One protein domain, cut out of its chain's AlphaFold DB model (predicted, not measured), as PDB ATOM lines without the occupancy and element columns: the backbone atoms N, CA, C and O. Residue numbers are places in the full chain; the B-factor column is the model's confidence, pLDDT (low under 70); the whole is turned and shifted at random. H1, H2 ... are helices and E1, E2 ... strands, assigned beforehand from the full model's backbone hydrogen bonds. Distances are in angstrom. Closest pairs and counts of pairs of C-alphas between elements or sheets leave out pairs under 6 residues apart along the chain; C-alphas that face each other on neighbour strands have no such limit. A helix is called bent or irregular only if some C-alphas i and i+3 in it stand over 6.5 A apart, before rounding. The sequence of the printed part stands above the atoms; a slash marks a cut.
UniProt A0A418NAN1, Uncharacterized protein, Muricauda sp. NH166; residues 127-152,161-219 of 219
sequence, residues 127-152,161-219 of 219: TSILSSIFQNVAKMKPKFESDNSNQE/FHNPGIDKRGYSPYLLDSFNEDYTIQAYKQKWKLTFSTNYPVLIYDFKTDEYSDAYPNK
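What this domain is: This is residues 127 to 152 and 161 to 219 of the 219 residues of an uncharacterized protein of Muricauda sp. NH166 (UniProt A0A418NAN1). A small sheet of three strands, E2, E3 and E4, lies between a long kinked helix, H1, and a loosely looped stretch that holds the short strand E1. H1 only grazes the sheet, with residues 141 to 147, while its earlier residues run past it. The printed part has 85 residues, under half of them in named elements, with one named helix followed by four named strands; the class is mixed, helices and strands. The sheet runs E2, E3, E4, all antiparallel. The whole is compact, with a radius of gyration of the C-alphas of 13.6 A and spans of 37 by 34 by 21 A.

Where its parts are: Find C-alpha 127 at (104.285, 112.987, 47.945); from there H1, residues 127 to 147, runs 29.7 A to C-alpha 147 at (77.040, 124.155, 51.700). Near residue 140 it has a kink of 39 degrees, and it is irregular, but only just: C-alphas 139 and 142 are 6.8 A apart. After the cut, look for E1 at residues 174 to 176, 7.0 A long. E2, residues 191 to 196, spans 16.1 A; E3, residues 202 to 206, spans 13.3 A. E4, residues 211 to 214, spans 10.4 A and ends at C-alpha 214, at (80.929, 123.792, 65.219).

How they stand to each other: Begin with the sheet, where E2, E3 and E4 form a meander, each strand the antiparallel neighbour of the one before. In the hairpin of E2 and E3, at 151 degrees, N 194 and O 203 are 2.8 A apart, within hydrogen-bond range, and the C-alphas of residues 195 and 202, which face each other, are 4.5 A apart. In the hairpin of E3 and E4, at 147 degrees, N 204 and O 213 are 2.8 A apart, also within hydrogen-bond range. E2 and E4 are the edge strands. H1 is on the sheet but only grazes it; along its backbone, 15 of 17 O i to N i+4 pairs are within hydrogen-bond range. E1 pairs with no named strand; residues 161 to 162 make a short antiparallel pairing with its residues 174 to 175. The closest C-alphas of E1 and E2, those of Tyr 174 and Lys 193, are 7.8 A apart. E1 is apart from both E4 and H1.

The domain as a whole: The two C-alphas farthest apart, those of Thr 127 and Lys 219, the chain's last residue, are 38.0 A apart. Residues 153 to 160 are not printed, and C-alphas 152 and 161 stand 23.6 A apart across this cut, which lies in the link from H1 to E1. The link from E1 to E2, 14 residues, is long. The mean pLDDT of the printed part is 89.1; look for values under 70 at residues 167 to 170 and at residue 219.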
ATOM      1  N   THR A 127     104.867 112.854  49.279       79.31
ATOM      2  CA  THR A 127     104.285 112.987  47.945       79.31
ATOM      3  C   THR A 127     102.895 112.366  47.853       79.31
ATOM      4  O   THR A 127     101.980 112.987  47.309       79.31
ATOM      5  N   SER A 128     102.700 111.151  48.375       83.31
ATOM      6  CA  SER A 128     101.416 110.453  48.254       83.31
ATOM      7  C   SER A 128     100.347 111.074  49.153       83.31
ATOM      8  O   SER A 128      99.210 111.243  48.708       83.31
ATOM      9  N   ILE A 129     100.711 111.493  50.370       87.62
ATOM     10  CA  ILE A 129      99.807 112.195  51.290       87.62
ATOM     11  C   ILE A 129      99.392 113.542  50.694       87.62
ATOM     12  O   ILE A 129      98.196 113.791  50.542       87.62
ATOM     13  N   LEU A 130     100.346 114.373  50.263       87.62
ATOM     14  CA  LEU A 130     100.056 115.678  49.658       87.62
ATOM     15  C   LEU A 130      99.215 115.559  48.380       87.62
ATOM     16  O   LEU A 130      98.277 116.331  48.197       87.62
ATOM     17  N   SER A 131      99.474 114.548  47.541       85.12
ATOM     18  CA  SER A 131      98.630 114.237  46.370       85.12
ATOM     19  C   SER A 131      97.203 113.962  46.762       85.12
ATOM     20  O   SER A 131      96.278 114.531  46.184       85.12
ATOM     21  N   SER A 132      97.017 113.119  47.770       88.75
ATOM     22  CA  SER A 132      95.683 112.774  48.226       88.75
ATOM     23  C   SER A 132      94.950 113.968  48.830       88.75
ATOM     24  O   SER A 132      93.746 114.114  48.614       88.75
ATOM     25  N   ILE A 133      95.669 114.828  49.556       92.06
ATOM     26  CA  ILE A 133      95.128 116.060  50.130       92.06
ATOM     27  C   ILE A 133      94.700 117.005  49.010       92.06
ATOM     28  O   ILE A 133      93.543 117.399  48.988       92.06
ATOM     29  N   PHE A 134      95.563 117.322  48.044       91.62
ATOM     30  CA  PHE A 134      95.223 118.252  46.960       91.62
ATOM     31  C   PHE A 134      94.078 117.757  46.079       91.62
ATOM     32  O   PHE A 134      93.175 118.532  45.771       91.62
ATOM     33  N   GLN A 135      94.052 116.466  45.742       90.12
ATOM     34  CA  GLN A 135      92.921 115.868  45.028       90.12
ATOM     35  C   GLN A 135      91.617 116.009  45.821       90.12
ATOM     36  O   GLN A 135      90.588 116.394  45.263       90.12
ATOM     37  N   ASN A 136      91.655 115.745  47.130       92.94
ATOM     38  CA  ASN A 136      90.486 115.930  47.980       92.94
ATOM     39  C   ASN A 136      90.090 117.400  48.110       92.94
ATOM     40  O   ASN A 136      88.907 117.696  48.037       92.94
ATOM     41  N   VAL A 137      91.035 118.324  48.287       95.00
ATOM     42  CA  VAL A 137      90.737 119.757  48.406       95.00
ATOM     43  C   VAL A 137      90.074 120.252  47.125       95.00
ATOM     44  O   VAL A 137      89.041 120.909  47.203       95.00
ATOM     45  N   ALA A 138      90.590 119.882  45.951       92.88
ATOM     46  CA  ALA A 138      89.990 120.258  44.674       92.88
ATOM     47  C   ALA A 138      88.556 119.737  44.515       92.88
ATOM     48  O   ALA A 138      87.700 120.442  43.985       92.88
ATOM     49  N   LYS A 139      88.283 118.519  44.999       92.81
ATOM     50  CA  LYS A 139      86.941 117.927  44.978       92.81
ATOM     51  C   LYS A 139      86.000 118.567  46.003       92.81
ATOM     52  O   LYS A 139      84.838 118.812  45.695       92.81
ATOM     53  N   MET A 140      86.478 118.780  47.224       95.56
ATOM     54  CA  MET A 140      85.632 119.090  48.377       95.56
ATOM     55  C   MET A 140      85.454 120.584  48.615       95.56
ATOM     56  O   MET A 140      84.389 120.978  49.075       95.56
ATOM     57  N   LYS A 141      86.438 121.427  48.275       94.75
ATOM     58  CA  LYS A 141      86.344 122.880  48.484       94.75
ATOM     59  C   LYS A 141      85.080 123.476  47.841       94.75
ATOM     60  O   LYS A 141      84.359 124.142  48.570       94.75
ATOM     61  N   PRO A 142      84.714 123.170  46.576       94.75
ATOM     62  CA  PRO A 142      83.467 123.680  46.001       94.75
ATOM     63  C   PRO A 142      82.212 123.267  46.785       94.75
ATOM     64  O   PRO A 142      81.300 124.074  46.947       94.75
ATOM     65  N   LYS A 143      82.172 122.030  47.306       95.69
ATOM     66  CA  LYS A 143      81.081 121.563  48.176       95.69
ATOM     67  C   LYS A 143      81.056 122.346  49.487       95.69
ATOM     68  O   LYS A 143      80.002 122.838  49.862       95.69
ATOM     69  N   PHE A 144      82.205 122.501  50.146       96.31
ATOM     70  CA  PHE A 144      82.305 123.245  51.401       96.31
ATOM     71  C   PHE A 144      81.776 124.669  51.269       96.31
ATOM     72  O   PHE A 144      81.038 125.134  52.131       96.31
ATOM     73  N   GLU A 145      82.118 125.344  50.178       95.69
ATOM     74  CA  GLU A 145      81.663 126.707  49.910       95.69
ATOM     75  C   GLU A 145      80.164 126.734  49.599       95.69
ATOM     76  O   GLU A 145      79.432 127.518  50.198       95.69
ATOM     77  N   SER A 146      79.683 125.829  48.740       95.88
ATOM     78  CA  SER A 146      78.259 125.721  48.397       95.88
ATOM     79  C   SER A 146      77.377 125.443  49.617       95.88
ATOM     80  O   SER A 146      76.334 126.077  49.775       95.88
ATOM     81  N   ASP A 147      77.785 124.519  50.488       94.75
ATOM     82  CA  ASP A 147      77.040 124.155  51.700       94.75
ATOM     83  C   ASP A 147      76.972 125.319  52.705       94.75
ATOM     84  O   ASP A 147      76.041 125.406  53.501       94.75
ATOM     85  N   ASN A 148      77.942 126.238  52.659       92.75
ATOM     86  CA  ASN A 148      78.104 127.326  53.623       92.75
ATOM     87  C   ASN A 148      77.841 128.698  52.988       92.75
ATOM     88  O   ASN A 148      78.589 129.654  53.186       92.75
ATOM     89  N   SER A 149      76.741 128.808  52.237       91.94
ATOM     90  CA  SER A 149      76.268 130.070  51.640       91.94
ATOM     91  C   SER A 149      77.277 130.740  50.696       91.94
ATOM     92  O   SER A 149      77.350 131.966  50.631       91.94
ATOM     93  N   ASN A 150      78.053 129.943  49.959       92.12
ATOM     94  CA  ASN A 150      79.108 130.388  49.042       92.12
ATOM     95  C   ASN A 150      80.212 131.220  49.712       92.12
ATOM     96  O   ASN A 150      80.872 132.021  49.049       92.12
ATOM     97  N   GLN A 151      80.419 131.055  51.021       93.56
ATOM     98  CA  GLN A 151      81.569 131.656  51.688       93.56
ATOM     99  C   GLN A 151      82.849 130.949  51.259       93.56
ATOM    100  O   GLN A 151      82.890 129.724  51.197       93.56
ATOM    101  N   GLU A 152      83.906 131.718  51.013       95.75
ATOM    102  CA  GLU A 152      85.194 131.167  50.603       95.75
ATOM    103  C   GLU A 152      85.888 130.454  51.770       95.75
ATOM    104  O   GLU A 152      85.999 131.007  52.866       95.75
ATOM    105  N   PHE A 161      92.309 116.208  65.827       92.69
ATOM    106  CA  PHE A 161      91.747 115.355  66.865       92.69
ATOM    107  C   PHE A 161      90.925 116.183  67.850       92.69
ATOM    108  O   PHE A 161      91.104 117.396  67.980       92.69
ATOM    109  N   HIS A 162      89.999 115.521  68.537       91.25
ATOM    110  CA  HIS A 162      89.156 116.147  69.549       91.25
ATOM    111  C   HIS A 162      89.768 115.957  70.941       91.25
ATOM    112  O   HIS A 162      89.910 114.828  71.409       91.25
ATOM    113  N   ASN A 163      90.098 117.060  71.609       89.00
ATOM    114  CA  ASN A 163      90.569 117.101  72.985       89.00
ATOM    115  C   ASN A 163      89.528 117.789  73.892       89.00
ATOM    116  O   ASN A 163      89.525 119.020  74.005       89.00
ATOM    117  N   PRO A 164      88.680 117.021  74.600       81.62
ATOM    118  CA  PRO A 164      87.639 117.586  75.459       81.62
ATOM    119  C   PRO A 164      88.199 118.359  76.667       81.62
ATOM    120  O   PRO A 164      87.483 119.137  77.292       81.62
ATOM    121  N   GLY A 165      89.481 118.187  77.013       80.56
ATOM    122  CA  GLY A 165      90.113 118.906  78.123       80.56
ATOM    123  C   GLY A 165      90.307 120.408  77.872       80.56
ATOM    124  O   GLY A 165      90.468 121.166  78.827       80.56
ATOM    125  N   ILE A 166      90.276 120.843  76.607       79.00
ATOM    126  CA  ILE A 166      90.574 122.226  76.179       79.00
ATOM    127  C   ILE A 166      89.327 123.109  76.107       79.00
ATOM    128  O   ILE A 166      89.418 124.336  76.162       79.00
ATOM    129  N   ASP A 167      88.159 122.480  76.074       67.56
ATOM    130  CA  ASP A 167      86.850 123.097  75.869       67.56
ATOM    131  C   ASP A 167      86.516 124.220  76.885       67.56
ATOM    132  O   ASP A 167      85.739 125.138  76.639       67.56
ATOM    133  N   LYS A 168      87.186 124.234  78.041       59.28
ATOM    134  CA  LYS A 168      86.806 125.043  79.211       59.28
ATOM    135  C   LYS A 168      87.058 126.558  79.140       59.28
ATOM    136  O   LYS A 168      86.909 127.213  80.170       59.28
ATOM    137  N   ARG A 169      87.468 127.154  78.013       58.28
ATOM    138  CA  ARG A 169      87.826 128.598  77.958       58.28
ATOM    139  C   ARG A 169      87.576 129.290  76.607       58.28
ATOM    140  O   ARG A 169      88.279 130.240  76.278       58.28
ATOM    141  N   GLY A 170      86.621 128.816  75.803       67.38
ATOM    142  CA  GLY A 170      86.336 129.400  74.479       67.38
ATOM    143  C   GLY A 170      87.362 129.041  73.393       67.38
ATOM    144  O   GLY A 170      87.362 129.635  72.312       67.38
ATOM    145  N   TYR A 171      88.230 128.063  73.669       78.44
ATOM    146  CA  TYR A 171      89.112 127.446  72.683       78.44
ATOM    147  C   TYR A 171      88.388 126.308  71.964       78.44
ATOM    148  O   TYR A 171      87.532 125.644  72.536       78.44
ATOM    149  N   SER A 172      88.766 126.060  70.713       85.94
ATOM    150  CA  SER A 172      88.247 124.927  69.949       85.94
ATOM    151  C   SER A 172      88.829 123.632  70.525       85.94
ATOM    152  O   SER A 172      90.058 123.503  70.502       85.94
ATOM    153  N   PRO A 173      88.018 122.648  70.964       90.06
ATOM    154  CA  PRO A 173      88.534 121.354  71.412       90.06
ATOM    155  C   PRO A 173      89.150 120.549  70.259       90.06
ATOM    156  O   PRO A 173      89.862 119.581  70.495       90.06
ATOM    157  N   TYR A 174      88.919 120.949  69.006       93.12
ATOM    158  CA  TYR A 174      89.557 120.358  67.834       93.12
ATOM    159  C   TYR A 174      90.917 121.003  67.552       93.12
ATOM    160  O   TYR A 174      90.998 122.188  67.189       93.12
ATOM    161  N   LEU A 175      91.975 120.211  67.701       93.06
ATOM    162  CA  LEU A 175      93.364 120.623  67.531       93.06
ATOM    163  C   LEU A 175      94.006 119.943  66.327       93.06
ATOM    164  O   LEU A 175      93.646 118.817  65.996       93.06
ATOM    165  N   LEU A 176      94.988 120.612  65.721       94.88
ATOM    166  CA  LEU A 176      95.865 120.005  64.723       94.88
ATOM    167  C   LEU A 176      96.653 118.859  65.363       94.88
ATOM    168  O   LEU A 176      97.335 119.064  66.371       94.88
ATOM    169  N   ASP A 177      96.606 117.684  64.749       93.62
ATOM    170  CA  ASP A 177      97.398 116.540  65.179       93.62
ATOM    171  C   ASP A 177      98.839 116.667  64.665       93.62
ATOM    172  O   ASP A 177      99.195 116.187  63.590       93.62
ATOM    173  N   SER A 178      99.661 117.404  65.414       90.00
ATOM    174  CA  SER A 178     101.059 117.671  65.035       90.00
ATOM    175  C   SER A 178     101.963 116.454  65.257       90.00
ATOM    176  O   SER A 178     102.968 116.304  64.572       90.00
ATOM    177  N   PHE A 179     101.558 115.545  66.150       86.62
ATOM    178  CA  PHE A 179     102.304 114.343  66.524       86.62
ATOM    179  C   PHE A 179     101.678 113.070  65.942       86.62
ATOM    180  O   PHE A 179     101.903 111.982  66.465       86.62
ATOM    181  N   ASN A 180     100.891 113.199  64.872       82.56
ATOM    182  CA  ASN A 180     100.213 112.075  64.249       82.56
ATOM    183  C   ASN A 180     101.217 110.982  63.834       82.56
ATOM    184  O   ASN A 180     102.040 111.179  62.939       82.56
ATOM    185  N   GLU A 181     101.119 109.809  64.461       81.06
ATOM    186  CA  GLU A 181     101.922 108.633  64.111       81.06
ATOM    187  C   GLU A 181     101.238 107.737  63.060       81.06
ATOM    188  O   GLU A 181     101.841 106.780  62.561       81.06
ATOM    189  N   ASP A 182      99.992 108.043  62.678       84.38
ATOM    190  CA  ASP A 182      99.302 107.404  61.560       84.38
ATOM    191  C   ASP A 182      99.611 108.142  60.250       84.38
ATOM    192  O   ASP A 182      98.977 109.114  59.840       84.38
ATOM    193  N   TYR A 183     100.613 107.626  59.550       81.94
ATOM    194  CA  TYR A 183     101.086 108.157  58.272       81.94
ATOM    195  C   TYR A 183     100.328 107.596  57.061       81.94
ATOM    196  O   TYR A 183     100.858 107.583  55.942       81.94
ATOM    197  N   THR A 184      99.129 107.050  57.266       88.31
ATOM    198  CA  THR A 184      98.273 106.605  56.169       88.31
ATOM    199  C   THR A 184      97.532 107.784  55.561       88.31
ATOM    200  O   THR A 184      97.180 108.747  56.233       88.31
ATOM    201  N   ILE A 185      97.207 107.680  54.273       88.88
ATOM    202  CA  ILE A 185      96.336 108.649  53.598       88.88
ATOM    203  C   ILE A 185      95.007 108.826  54.350       88.88
ATOM    204  O   ILE A 185      94.447 109.919  54.334       88.88
ATOM    205  N   GLN A 186      94.505 107.775  55.005       90.12
ATOM    206  CA  GLN A 186      93.231 107.838  55.707       90.12
ATOM    207  C   GLN A 186      93.281 108.741  56.946       90.12
ATOM    208  O   GLN A 186      92.335 109.492  57.162       90.12
ATOM    209  N   ALA A 187      94.361 108.759  57.729       90.25
ATOM    210  CA  ALA A 187      94.457 109.678  58.871       90.25
ATOM    211  C   ALA A 187      94.159 111.135  58.466       90.25
ATOM    212  O   ALA A 187      93.361 111.828  59.095       90.25
ATOM    213  N   TYR A 188      94.684 111.550  57.312       92.50
ATOM    214  CA  TYR A 188      94.518 112.887  56.736       92.50
ATOM    215  C   TYR A 188      93.156 113.124  56.062       92.50
ATOM    216  O   TYR A 188      92.918 114.208  55.531       92.50
ATOM    217  N   LYS A 189      92.254 112.136  56.058       89.75
ATOM    218  CA  LYS A 189      90.916 112.194  55.445       89.75
ATOM    219  C   LYS A 189      89.784 111.917  56.433       89.75
ATOM    220  O   LYS A 189      88.664 111.689  55.999       89.75
ATOM    221  N   GLN A 190      90.047 111.934  57.739       92.88
ATOM    222  CA  GLN A 190      89.000 111.713  58.741       92.88
ATOM    223  C   GLN A 190      88.171 112.971  58.989       92.88
ATOM    224  O   GLN A 190      86.971 112.996  58.729       92.88
ATOM    225  N   LYS A 191      88.824 114.019  59.496       95.50
ATOM    226  CA  LYS A 191      88.193 115.281  59.881       95.50
ATOM    227  C   LYS A 191      89.052 116.442  59.451       95.50
ATOM    228  O   LYS A 191      90.261 116.410  59.680       95.50
ATOM    229  N   TRP A 192      88.430 117.460  58.871       97.56
ATOM    230  CA  TRP A 192      89.095 118.708  58.504       97.56
ATOM    231  C   TRP A 192      88.476 119.870  59.257       97.56
ATOM    232  O   TRP A 192      87.256 119.968  59.376       97.56
ATOM    233  N   LYS A 193      89.326 120.776  59.730       97.56
ATOM    234  CA  LYS A 193      88.899 122.052  60.296       97.56
ATOM    235  C   LYS A 193      88.972 123.118  59.215       97.56
ATOM    236  O   LYS A 193      90.035 123.358  58.647       97.56
ATOM    237  N   LEU A 194      87.839 123.739  58.934       97.94
ATOM    238  CA  LEU A 194      87.642 124.711  57.869       97.94
ATOM    239  C   LEU A 194      87.405 126.083  58.492       97.94
ATOM    240  O   LEU A 194      86.639 126.199  59.441       97.94
ATOM    241  N   THR A 195      88.059 127.122  57.982       97.38
ATOM    242  CA  THR A 195      87.740 128.523  58.308       97.38
ATOM    243  C   THR A 195      87.291 129.233  57.043       97.38
ATOM    244  O   THR A 195      87.986 129.149  56.025       97.38
ATOM    245  N   PHE A 196      86.165 129.936  57.119       96.75
ATOM    246  CA  PHE A 196      85.590 130.671  55.992       96.75
ATOM    247  C   PHE A 196      85.863 132.181  56.094       96.75
ATOM    248  O   PHE A 196      86.266 132.664  57.146       96.75
ATOM    249  N   SER A 197      85.697 132.935  55.008       92.56
ATOM    250  CA  SER A 197      86.073 134.357  54.934       92.56
ATOM    251  C   SER A 197      85.139 135.314  55.690       92.56
ATOM    252  O   SER A 197      85.606 136.250  56.340       92.56
ATOM    253  N   THR A 198      83.822 135.105  55.636       86.12
ATOM    254  CA  THR A 198      82.834 136.046  56.195       86.12
ATOM    255  C   THR A 198      82.573 135.755  57.667       86.12
ATOM    256  O   THR A 198      82.008 134.719  57.984       86.12
ATOM    257  N   ASN A 199      82.931 136.671  58.576       83.88
ATOM    258  CA  ASN A 199      82.833 136.498  60.042       83.88
ATOM    259  C   ASN A 199      83.658 135.331  60.615       83.88
ATOM    260  O   ASN A 199      83.550 135.026  61.802       83.88
ATOM    261  N   TYR A 200      84.503 134.710  59.792       85.62
ATOM    262  CA  TYR A 200      85.424 133.646  60.180       85.62
ATOM    263  C   TYR A 200      84.791 132.455  60.922       85.62
ATOM    264  O   TYR A 200      85.372 132.008  61.919       85.62
ATOM    265  N   PRO A 201      83.639 131.898  60.481       93.25
ATOM    266  CA  PRO A 201      83.117 130.691  61.093       93.25
ATOM    267  C   PRO A 201      84.129 129.567  60.902       93.25
ATOM    268  O   PRO A 201      84.810 129.467  59.873       93.25
ATOM    269  N   VAL A 202      84.243 128.737  61.933       95.25
ATOM    270  CA  VAL A 202      85.164 127.609  61.945       95.25
ATOM    271  C   VAL A 202      84.354 126.348  62.152       95.25
ATOM    272  O   VAL A 202      83.758 126.161  63.209       95.25
ATOM    273  N   LEU A 203      84.353 125.489  61.143       96.50
ATOM    274  CA  LEU A 203      83.581 124.255  61.143       96.50
ATOM    275  C   LEU A 203      84.507 123.054  61.052       96.50
ATOM    276  O   LEU A 203      85.582 123.112  60.455       96.50
ATOM    277  N   ILE A 204      84.065 121.953  61.635       97.12
ATOM    278  CA  ILE A 204      84.699 120.652  61.517       97.12
ATOM    279  C   ILE A 204      83.858 119.817  60.572       97.12
ATOM    280  O   ILE A 204      82.702 119.531  60.872       97.12
ATOM    281  N   TYR A 205      84.443 119.422  59.452       97.62
ATOM    282  CA  TYR A 205      83.818 118.502  58.517       97.62
ATOM    283  C   TYR A 205      84.315 117.078  58.780       97.62
ATOM    284  O   TYR A 205      85.528 116.843  58.804       97.62
ATOM    285  N   ASP A 206      83.388 116.143  58.985       96.31
ATOM    286  CA  ASP A 206      83.660 114.717  59.184       96.31
ATOM    287  C   ASP A 206      83.335 113.939  57.902       96.31
ATOM    288  O   ASP A 206      82.181 113.830  57.487       96.31
ATOM    289  N   PHE A 207      84.360 113.360  57.274       94.94
ATOM    290  CA  PHE A 207      84.207 112.607  56.027       94.94
ATOM    291  C   PHE A 207      83.460 111.284  56.208       94.94
ATOM    292  O   PHE A 207      82.991 110.710  55.225       94.94
ATOM    293  N   LYS A 208      83.382 110.757  57.435       94.06
ATOM    294  CA  LYS A 208      82.674 109.510  57.723       94.06
ATOM    295  C   LYS A 208      81.165 109.724  57.742       94.06
ATOM    296  O   LYS A 208      80.441 108.836  57.299       94.06
ATOM    297  N   THR A 209      80.705 110.851  58.281       95.88
ATOM    298  CA  THR A 209      79.274 111.172  58.391       95.88
ATOM    299  C   THR A 209      78.780 112.121  57.303       95.88
ATOM    300  O   THR A 209      77.577 112.182  57.095       95.88
ATOM    301  N   ASP A 210      79.681 112.793  56.573       95.25
ATOM    302  CA  ASP A 210      79.360 113.869  55.615       95.25
ATOM    303  C   ASP A 210      78.632 115.050  56.283       95.25
ATOM    304  O   ASP A 210      77.730 115.663  55.717       95.25
ATOM    305  N   GLU A 211      79.031 115.375  57.516       95.50
ATOM    306  CA  GLU A 211      78.391 116.405  58.338       95.50
ATOM    307  C   GLU A 211      79.387 117.453  58.844       95.50
ATOM    308  O   GLU A 211      80.589 117.199  58.996       95.50
ATOM    309  N   TYR A 212      78.850 118.636  59.148       96.19
ATOM    310  CA  TYR A 212      79.571 119.711  59.820       96.19
ATOM    311  C   TYR A 212      79.228 119.744  61.308       96.19
ATOM    312  O   TYR A 212      78.092 119.512  61.714       96.19
ATOM    313  N   SER A 213      80.211 120.121  62.116       94.38
ATOM    314  CA  SER A 213      80.033 120.489  63.520       94.38
ATOM    315  C   SER A 213      80.749 121.804  63.812       94.38
ATOM    316  O   SER A 213      81.716 122.153  63.131       94.38
ATOM    317  N   ASP A 214      80.266 122.557  64.800       91.69
ATOM    318  CA  ASP A 214      80.929 123.792  65.219       91.69
ATOM    319  C   ASP A 214      82.272 123.461  65.887       91.69
ATOM    320  O   ASP A 214      82.362 122.575  66.742       91.69
ATOM    321  N   ALA A 215      83.335 124.171  65.502       90.69
ATOM    322  CA  ALA A 215      84.631 124.016  66.149       90.69
ATOM    323  C   ALA A 215      84.660 124.604  67.570       90.69
ATOM    324  O   ALA A 215      85.604 124.327  68.304       90.69
ATOM    325  N   TYR A 216      83.672 125.410  67.959       86.44
ATOM    326  CA  TYR A 216      83.527 126.051  69.264       86.44
ATOM    327  C   TYR A 216      82.122 125.794  69.845       86.44
ATOM    328  O   TYR A 216      81.318 126.718  69.943       86.44
ATOM    329  N   PRO A 217      81.818 124.560  70.277       74.12
ATOM    330  CA  PRO A 217      80.463 124.164  70.675       74.12
ATOM    331  C   PRO A 217      79.909 124.895  71.913       74.12
ATOM    332  O   PRO A 217      78.704 124.866  72.137       74.12
ATOM    333  N   ASN A 218      80.767 125.543  72.709       71.25
ATOM    334  CA  ASN A 218      80.400 126.238  73.950       71.25
ATOM    335  C   ASN A 218      80.542 127.771  73.872       71.25
ATOM    336  O   ASN A 218      80.731 128.418  74.906       71.25
ATOM    337  N   LYS A 219      80.550 128.349  72.665       62.19
ATOM    338  CA  LYS A 219      80.563 129.807  72.480       62.19
ATOM    339  C   LYS A 219      79.181 130.435  72.607       62.19
ATOM    340  O   LYS A 219      78.193 129.787  72.208       62.19
TER     341      LYS A 219